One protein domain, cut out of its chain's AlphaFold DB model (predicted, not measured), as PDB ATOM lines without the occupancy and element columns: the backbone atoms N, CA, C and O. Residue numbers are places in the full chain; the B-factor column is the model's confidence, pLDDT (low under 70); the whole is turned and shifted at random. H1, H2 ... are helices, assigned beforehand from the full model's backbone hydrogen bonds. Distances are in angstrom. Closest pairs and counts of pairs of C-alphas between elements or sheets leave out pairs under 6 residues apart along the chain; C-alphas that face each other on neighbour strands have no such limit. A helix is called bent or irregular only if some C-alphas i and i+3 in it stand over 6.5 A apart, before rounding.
ATOM      1  N   GLY A   9     -21.266  16.233  14.685       95.62
ATOM      2  CA  GLY A   9     -22.109  17.296  15.239       95.62
ATOM      3  C   GLY A   9     -22.858  18.081  14.159       95.62
ATOM      4  O   GLY A   9     -24.069  18.258  14.257       95.62
ATOM      5  N   THR A  10     -22.166  18.492  13.089       95.19
ATOM      6  CA  THR A  10     -22.811  19.221  11.978       95.19
ATOM      7  C   THR A  10     -23.816  18.360  11.213       95.19
ATOM      8  O   THR A  10     -24.857  18.868  10.805       95.19
ATOM      9  N   ILE A  11     -23.548  17.055  11.084       94.56
ATOM     10  CA  ILE A  11     -24.465  16.090  10.470       94.56
ATOM     11  C   ILE A  11     -25.741  15.965  11.298       94.56
ATOM     12  O   ILE A  11     -26.831  16.153  10.764       94.56
ATOM     13  N   VAL A  12     -25.620  15.712  12.604       96.19
ATOM     14  CA  VAL A  12     -26.779  15.586  13.500       96.19
ATOM     15  C   VAL A  12     -27.606  16.871  13.510       96.19
ATOM     16  O   VAL A  12     -28.821  16.808  13.336       96.19
ATOM     17  N   TYR A  13     -26.961  18.035  13.643       96.50
ATOM     18  CA  TYR A  13     -27.650  19.326  13.641       96.50
ATOM     19  C   TYR A  13     -28.462  19.554  12.359       96.50
ATOM     20  O   TYR A  13     -29.636  19.926  12.428       96.50
ATOM     21  N   THR A  14     -27.856  19.297  11.196       96.06
ATOM     22  CA  THR A  14     -28.513  19.466   9.894       96.06
ATOM     23  C   THR A  14     -29.720  18.545   9.761       96.06
ATOM     24  O   THR A  14     -30.790  19.002   9.368       96.06
ATOM     25  N   LEU A  15     -29.580  17.268  10.138       96.25
ATOM     26  CA  LEU A  15     -30.672  16.295  10.064       96.25
ATOM     27  C   LEU A  15     -31.845  16.681  10.969       96.25
ATOM     28  O   LEU A  15     -32.984  16.703  10.514       96.25
ATOM     29  N   VAL A  16     -31.578  17.015  12.233       96.81
ATOM     30  CA  VAL A  16     -32.634  17.365  13.194       96.81
ATOM     31  C   VAL A  16     -33.364  18.637  12.765       96.81
ATOM     32  O   VAL A  16     -34.593  18.669  12.750       96.81
ATOM     33  N   THR A  17     -32.619  19.676  12.383       96.56
ATOM     34  CA  THR A  17     -33.209  20.967  12.002       96.56
ATOM     35  C   THR A  17     -34.052  20.839  10.732       96.56
ATOM     36  O   THR A  17     -35.158  21.378  10.675       96.56
ATOM     37  N   ASP A  18     -33.569  20.094   9.732       96.75
ATOM     38  CA  ASP A  18     -34.305  19.838   8.492       96.75
ATOM     39  C   ASP A  18     -35.593  19.042   8.747       96.75
ATOM     40  O   ASP A  18     -36.655  19.449   8.273       96.75
ATOM     41  N   LEU A  19     -35.524  17.981   9.559       96.12
ATOM     42  CA  LEU A  19     -36.676  17.149   9.914       96.12
ATOM     43  C   LEU A  19     -37.773  17.964  10.608       96.12
ATOM     44  O   LEU A  19     -38.936  17.894  10.214       96.12
ATOM     45  N   VAL A  20     -37.412  18.774  11.610       94.50
ATOM     46  CA  VAL A  20     -38.365  19.634  12.335       94.50
ATOM     47  C   VAL A  20     -39.009  20.656  11.398       94.50
ATOM     48  O   VAL A  20     -40.208  20.918  11.500       94.50
ATOM     49  N   ALA A  21     -38.236  21.237  10.478       93.88
ATOM     50  CA  ALA A  21     -38.755  22.205   9.518       93.88
ATOM     51  C   ALA A  21     -39.748  21.576   8.525       93.88
ATOM     52  O   ALA A  21     -40.760  22.202   8.212       93.88
ATOM     53  N   HIS A  22     -39.496  20.344   8.075       93.00
ATOM     54  CA  HIS A  22     -40.292  19.676   7.038       93.00
ATOM     55  C   HIS A  22     -41.420  18.793   7.584       93.00
ATOM     56  O   HIS A  22     -42.295  18.385   6.828       93.00
ATOM     57  N   SER A  23     -41.473  18.588   8.901       92.00
ATOM     58  CA  SER A  23     -42.524  17.805   9.571       92.00
ATOM     59  C   SER A  23     -43.581  18.672  10.272       92.00
ATOM     60  O   SER A  23     -44.357  18.181  11.085       92.00
ATOM     61  N   ARG A  24     -43.630  19.985   9.990       86.94
ATOM     62  CA  ARG A  24     -44.605  20.904  10.620       86.94
ATOM     63  C   ARG A  24     -46.057  20.552  10.309       86.94
ATOM     64  O   ARG A  24     -46.911  20.733  11.169       86.94
ATOM     65  N   HIS A  25     -46.305  20.016   9.116       84.81
ATOM     66  CA  HIS A  25     -47.632  19.646   8.635       84.81
ATOM     67  C   HIS A  25     -48.346  18.626   9.539       84.81
ATOM     68  O   HIS A  25     -49.574  18.666   9.592       84.81
ATOM     69  N   VAL A  26     -47.593  17.798  10.279       83.38
ATOM     70  CA  VAL A  26     -48.102  16.827  11.267       83.38
ATOM     71  C   VAL A  26     -48.793  17.523  12.441       83.38
ATOM     72  O   VAL A  26     -49.795  17.047  12.954       83.38
ATOM     73  N   ARG A  27     -48.302  18.694  12.866       75.62
ATOM     74  CA  ARG A  27     -48.889  19.449  13.994       75.62
ATOM     75  C   ARG A  27     -50.199  20.148  13.641       75.62
ATOM     76  O   ARG A  27     -50.899  20.612  14.534       75.62
ATOM     77  N   GLU A  28     -50.470  20.287  12.351       73.00
ATOM     78  CA  GLU A  28     -51.630  20.984  11.799       73.00
ATOM     79  C   GLU A  28     -52.697  20.007  11.285       73.00
ATOM     80  O   GLU A  28     -53.740  20.448  10.804       73.00
ATOM     81  N   ALA A  29     -52.444  18.696  11.355       66.94
ATOM     82  CA  ALA A  29     -53.443  17.681  11.059       66.94
ATOM     83  C   ALA A  29     -54.547  17.765  12.127       66.94
ATOM     84  O   ALA A  29     -54.338  17.428  13.290       66.94
ATOM     85  N   ALA A  30     -55.693  18.328  11.742       61.59
ATOM     86  CA  ALA A  30     -56.803  18.630  12.646       61.59
ATOM     87  C   ALA A  30     -57.686  17.409  12.961       61.59
ATOM     88  O   ALA A  30     -58.488  17.482  13.885       61.59
ATOM     89  N   ASP A  31     -57.525  16.305  12.226       63.97
ATOM     90  CA  ASP A  31     -58.289  15.072  12.398       63.97
ATOM     91  C   ASP A  31     -57.389  13.845  12.211       63.97
ATOM     92  O   ASP A  31     -56.543  13.809  11.317       63.97
ATOM     93  N   ASN A  32     -57.633  12.810  13.018       60.00
ATOM     94  CA  ASN A  32     -56.920  11.522  13.034       60.00
ATOM     95  C   ASN A  32     -57.151  10.658  11.765       60.00
ATOM     96  O   ASN A  32     -57.052   9.436  11.836       60.00
ATOM     97  N   GLY A  33     -57.542  11.262  10.638       59.28
ATOM     98  CA  GLY A  33     -57.961  10.571   9.414       59.28
ATOM     99  C   GLY A  33     -57.261  11.022   8.129       59.28
ATOM    100  O   GLY A  33     -57.561  10.475   7.072       59.28
ATOM    101  N   ASP A  34     -56.350  11.997   8.192       66.88
ATOM    102  CA  ASP A  34     -55.519  12.390   7.047       66.88
ATOM    103  C   ASP A  34     -54.183  11.627   7.099       66.88
ATOM    104  O   ASP A  34     -53.150  12.170   7.495       66.88
ATOM    105  N   GLU A  35     -54.226  10.329   6.765       67.00
ATOM    106  CA  GLU A  35     -53.060   9.425   6.770       67.00
ATOM    107  C   GLU A  35     -51.911   9.958   5.895       67.00
ATOM    108  O   GLU A  35     -50.736   9.778   6.220       67.00
ATOM    109  N   ASP A  36     -52.239  10.696   4.830       69.38
ATOM    110  CA  ASP A  36     -51.257  11.327   3.943       69.38
ATOM    111  C   ASP A  36     -50.448  12.429   4.655       69.38
ATOM    112  O   ASP A  36     -49.356  12.788   4.207       69.38
ATOM    113  N   ARG A  37     -50.935  12.945   5.791       73.12
ATOM    114  CA  ARG A  37     -50.267  13.965   6.616       73.12
ATOM    115  C   ARG A  37     -49.706  13.435   7.936       73.12
ATOM    116  O   ARG A  37     -49.105  14.223   8.669       73.12
ATOM    117  N   ASP A  38     -49.832  12.138   8.217       83.75
ATOM    118  CA  ASP A  38     -49.277  11.491   9.416       83.75
ATOM    119  C   ASP A  38     -47.891  10.882   9.151       83.75
ATOM    120  O   ASP A  38     -47.637   9.687   9.304       83.75
ATOM    121  N   HIS A  39     -46.957  11.713   8.686       88.62
ATOM    122  CA  HIS A  39     -45.577  11.284   8.500       88.62
ATOM    123  C   HIS A  39     -44.585  12.400   8.807       88.62
ATOM    124  O   HIS A  39     -44.824  13.579   8.583       88.62
ATOM    125  N   ILE A  40     -43.406  12.018   9.286       92.62
ATOM    126  CA  ILE A  40     -42.267  12.929   9.395       92.62
ATOM    127  C   ILE A  40     -41.285  12.639   8.269       92.62
ATOM    128  O   ILE A  40     -41.115  11.495   7.844       92.62
ATOM    129  N   GLY A  41     -40.613  13.674   7.779       93.25
ATOM    130  CA  GLY A  41     -39.753  13.532   6.614       93.25
ATOM    131  C   GLY A  41     -38.700  14.617   6.511       93.25
ATOM    132  O   GLY A  41     -38.883  15.743   6.970       93.25
ATOM    133  N   PHE A  42     -37.581  14.255   5.894       95.94
ATOM    134  CA  PHE A  42     -36.561  15.212   5.489       95.94
ATOM    135  C   PHE A  42     -36.981  15.939   4.213       95.94
ATOM    136  O   PHE A  42     -37.744  15.411   3.398       95.94
ATOM    137  N   SER A  43     -36.384  17.101   3.972       95.75
ATOM    138  CA  SER A  43     -36.426  17.728   2.656       95.75
ATOM    139  C   SER A  43     -35.895  16.772   1.582       95.75
ATOM    140  O   SER A  43     -34.990  15.972   1.854       95.75
ATOM    141  N   PRO A  44     -36.357  16.879   0.320       95.06
ATOM    142  CA  PRO A  44     -35.888  16.009  -0.763       95.06
ATOM    143  C   PRO A  44     -34.358  15.968  -0.891       95.06
ATOM    144  O   PRO A  44     -33.755  14.935  -1.178       95.06
ATOM    145  N   GLY A  45     -33.711  17.104  -0.625       95.44
ATOM    146  CA  GLY A  45     -32.265  17.240  -0.669       95.44
ATOM    147  C   GLY A  45     -31.523  16.497   0.438       95.44
ATOM    148  O   GLY A  45     -30.530  15.817   0.162       95.44
ATOM    149  N   VAL A  46     -31.990  16.629   1.680       96.31
ATOM    150  CA  VAL A  46     -31.415  15.923   2.830       96.31
ATOM    151  C   VAL A  46     -31.734  14.430   2.751       96.31
ATOM    152  O   VAL A  46     -30.835  13.615   2.954       96.31
ATOM    153  N   ALA A  47     -32.945  14.059   2.324       95.81
ATOM    154  CA  ALA A  47     -33.333  12.673   2.067       95.81
ATOM    155  C   ALA A  47     -32.412  11.995   1.038       95.81
ATOM    156  O   ALA A  47     -31.898  10.901   1.284       95.81
ATOM    157  N   ALA A  48     -32.130  12.656  -0.091       96.31
ATOM    158  CA  ALA A  48     -31.221  12.130  -1.111       96.31
ATOM    159  C   ALA A  48     -29.786  11.947  -0.581       96.31
ATOM    160  O   ALA A  48     -29.134  10.935  -0.862       96.31
ATOM    161  N   ALA A  49     -29.294  12.897   0.219       95.06
ATOM    162  CA  ALA A  49     -27.977  12.797   0.842       95.06
ATOM    163  C   ALA A  49     -27.912  11.659   1.879       95.06
ATOM    164  O   ALA A  49     -26.956  10.877   1.867       95.06
ATOM    165  N   MET A  50     -28.946  11.506   2.713       94.31
ATOM    166  CA  MET A  50     -29.083  10.404   3.673       94.31
ATOM    167  C   MET A  50     -29.160   9.044   2.985       94.31
ATOM    168  O   MET A  50     -28.511   8.094   3.422       94.31
ATOM    169  N   LEU A  51     -29.885   8.941   1.870       95.12
ATOM    170  CA  LEU A  51     -29.947   7.713   1.084       95.12
ATOM    171  C   LEU A  51     -28.566   7.323   0.540       95.12
ATOM    172  O   LEU A  51     -28.199   6.148   0.591       95.12
ATOM    173  N   LYS A  52     -27.779   8.292   0.054       94.56
ATOM    174  CA  LYS A  52     -26.403   8.045  -0.405       94.56
ATOM    175  C   LYS A  52     -25.505   7.562   0.739       94.56
ATOM    176  O   LYS A  52     -24.765   6.599   0.551       94.56
ATOM    177  N   LEU A  53     -25.603   8.179   1.918       92.50
ATOM    178  CA  LEU A  53     -24.858   7.759   3.109       92.50
ATOM    179  C   LEU A  53     -25.259   6.346   3.563       92.50
ATOM    180  O   LEU A  53     -24.394   5.512   3.818       92.50
ATOM    181  N   LYS A  54     -26.563   6.037   3.584       93.38
ATOM    182  CA  LYS A  54     -27.080   4.697   3.894       93.38
ATOM    183  C   LYS A  54     -26.521   3.652   2.928       93.38
ATOM    184  O   LYS A  54     -26.034   2.621   3.384       93.38
ATOM    185  N   LYS A  55     -26.550   3.913   1.615       94.25
ATOM    186  CA  LYS A  55     -25.980   3.003   0.602       94.25
ATOM    187  C   LYS A  55     -24.496   2.739   0.855       94.25
ATOM    188  O   LYS A  55     -24.102   1.581   0.949       94.25
ATOM    189  N   PHE A  56     -23.716   3.796   1.077       92.19
ATOM    190  CA  PHE A  56     -22.297   3.684   1.410       92.19
ATOM    191  C   PHE A  56     -22.052   2.816   2.658       92.19
ATOM    192  O   PHE A  56     -21.244   1.890   2.607       92.19
ATOM    193  N   ASN A  57     -22.787   3.050   3.753       91.19
ATOM    194  CA  ASN A  57     -22.651   2.260   4.983       91.19
ATOM    195  C   ASN A  57     -22.982   0.779   4.751       91.19
ATOM    196  O   ASN A  57     -22.297  -0.105   5.265       91.19
ATOM    197  N   TYR A  58     -24.017   0.486   3.963       89.75
ATOM    198  CA  TYR A  58     -24.386  -0.893   3.648       89.75
ATOM    199  C   TYR A  58     -23.320  -1.606   2.817       89.75
ATOM    200  O   TYR A  58     -22.996  -2.750   3.119       89.75
ATOM    201  N   GLU A  59     -22.769  -0.941   1.806       88.94
ATOM    202  CA  GLU A  59     -21.740  -1.507   0.930       88.94
ATOM    203  C   GLU A  59     -20.410  -1.728   1.655       88.94
ATOM    204  O   GLU A  59     -19.761  -2.750   1.445       88.94
ATOM    205  N   ARG A  60     -19.995  -0.786   2.508       86.56
ATOM    206  CA  ARG A  60     -18.655  -0.805   3.115       86.56
ATOM    207  C   ARG A  60     -18.589  -1.471   4.483       86.56
ATOM    208  O   ARG A  60     -17.540  -2.016   4.816       86.56
ATOM    209  N   ILE A  61     -19.677  -1.433   5.254       85.62
ATOM    210  CA  ILE A  61     -19.705  -1.890   6.649       85.62
ATOM    211  C   ILE A  61     -20.624  -3.110   6.780       85.62
ATOM    212  O   ILE A  61     -20.162  -4.208   7.068       85.62
ATOM    213  N   TYR A  62     -21.928  -2.963   6.517       82.06
ATOM    214  CA  TYR A  62     -22.902  -3.995   6.912       82.06
ATOM    215  C   TYR A  62     -22.929  -5.257   6.038       82.06
ATOM    216  O   TYR A  62     -23.295  -6.322   6.544       82.06
ATOM    217  N   ARG A  63     -22.618  -5.148   4.739       81.81
ATOM    218  CA  ARG A  63     -22.583  -6.284   3.793       81.81
ATOM    219  C   ARG A  63     -21.184  -6.833   3.558       81.81
ATOM    220  O   ARG A  63     -21.043  -7.798   2.816       81.81
ATOM    221  N   ASN A  64     -20.165  -6.226   4.154       79.06
ATOM    222  CA  ASN A  64     -18.805  -6.694   3.980       79.06
ATOM    223  C   ASN A  64     -18.609  -7.986   4.805       79.06
ATOM    224  O   ASN A  64     -18.687  -7.935   6.036       79.06
ATOM    225  N   PRO A  65     -18.381  -9.143   4.151       70.94
ATOM    226  CA  PRO A  65     -18.315 -10.439   4.824       70.94
ATOM    227  C   PRO A  65     -17.150 -10.541   5.816       70.94
ATOM    228  O   PRO A  65     -17.233 -11.328   6.754       70.94
TER     229      PRO A  65
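This is residues 9 to 65 of the 151 residues of the protein "Phosphohydrolase" of Desulfobacteraceae bacterium (UniProt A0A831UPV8). Two longer helices, H1 and H3, make a loose, open V: the first turns of H3 come near the middle of H1, and from there the two spread apart. Beyond the narrow end of the V, the short helix H2 and residues 29 to 43 form a wide loop that swings out and folds back to H3, while residues 51 to 65, most of them in H3, stick out free at the other end. The printed part has 57 residues with three named helices, in the order H1, H2, H3, and no named strand; the class is all helix. The whole is only just loose, close to extended, with a radius of gyration of the C-alphas of 15.0 A, and its elongated outline spans 48 by 25 by 16 A.

The printed part begins with H1, residues 9 to 22, which measures 20.1 A from its first C-alpha, that of Gly 9 at (-22.109, 17.296, 15.239), to its last. After one residue, Ser 23, comes H2, residues 24 to 28, with C-alpha 24 at (-44.605, 20.904, 10.620). Residues 29 to 43 hold no named element. H3, residues 44 to 62, is the longest helix with 19 residues and measures 25.1 A, ending with C-alpha 62 at (-22.902, -3.995, 6.912). H3 is irregular, but only just: the C-alphas of Glu 59 and Tyr 62 are 6.6 A apart, and its line is a rough one.

H1 and H3 are close but not clearly touching, with 2 pairs of C-alphas within 8 A. Their closest C-alphas are those of Leu 15 and Val 46, 7.3 A apart. They run opposite ways at a steep tilt of 45 degrees, and their centres are 15.6 A apart. H1 and H2 are joined by a tight link and meet only through their link. H2 and H3 are apart. In H1 every O i to N i+4 pair is within hydrogen-bond range; in H3 it is 14 of 15, and in H2 it is 0 of 1, beside 2 of 2 O i to N i+3 pairs within range.

The C-alphas of Ala 30 and Pro 65 are the two farthest apart, at 48.9 A, and the first and last printed C-alphas, those of Gly 9 and Pro 65, are 29.9 A apart. Residues 51 to 65, of which 51 to 62 belong to H3, stand free; the 42 residues without them span 36 by 17 by 9 A. The link from H2 to H3, with 15 residues, is long. The printed part has no cut. The mean pLDDT of the printed part is 87.0, and the model's confidence is low, under 70, at residues 29 to 36, within that long link.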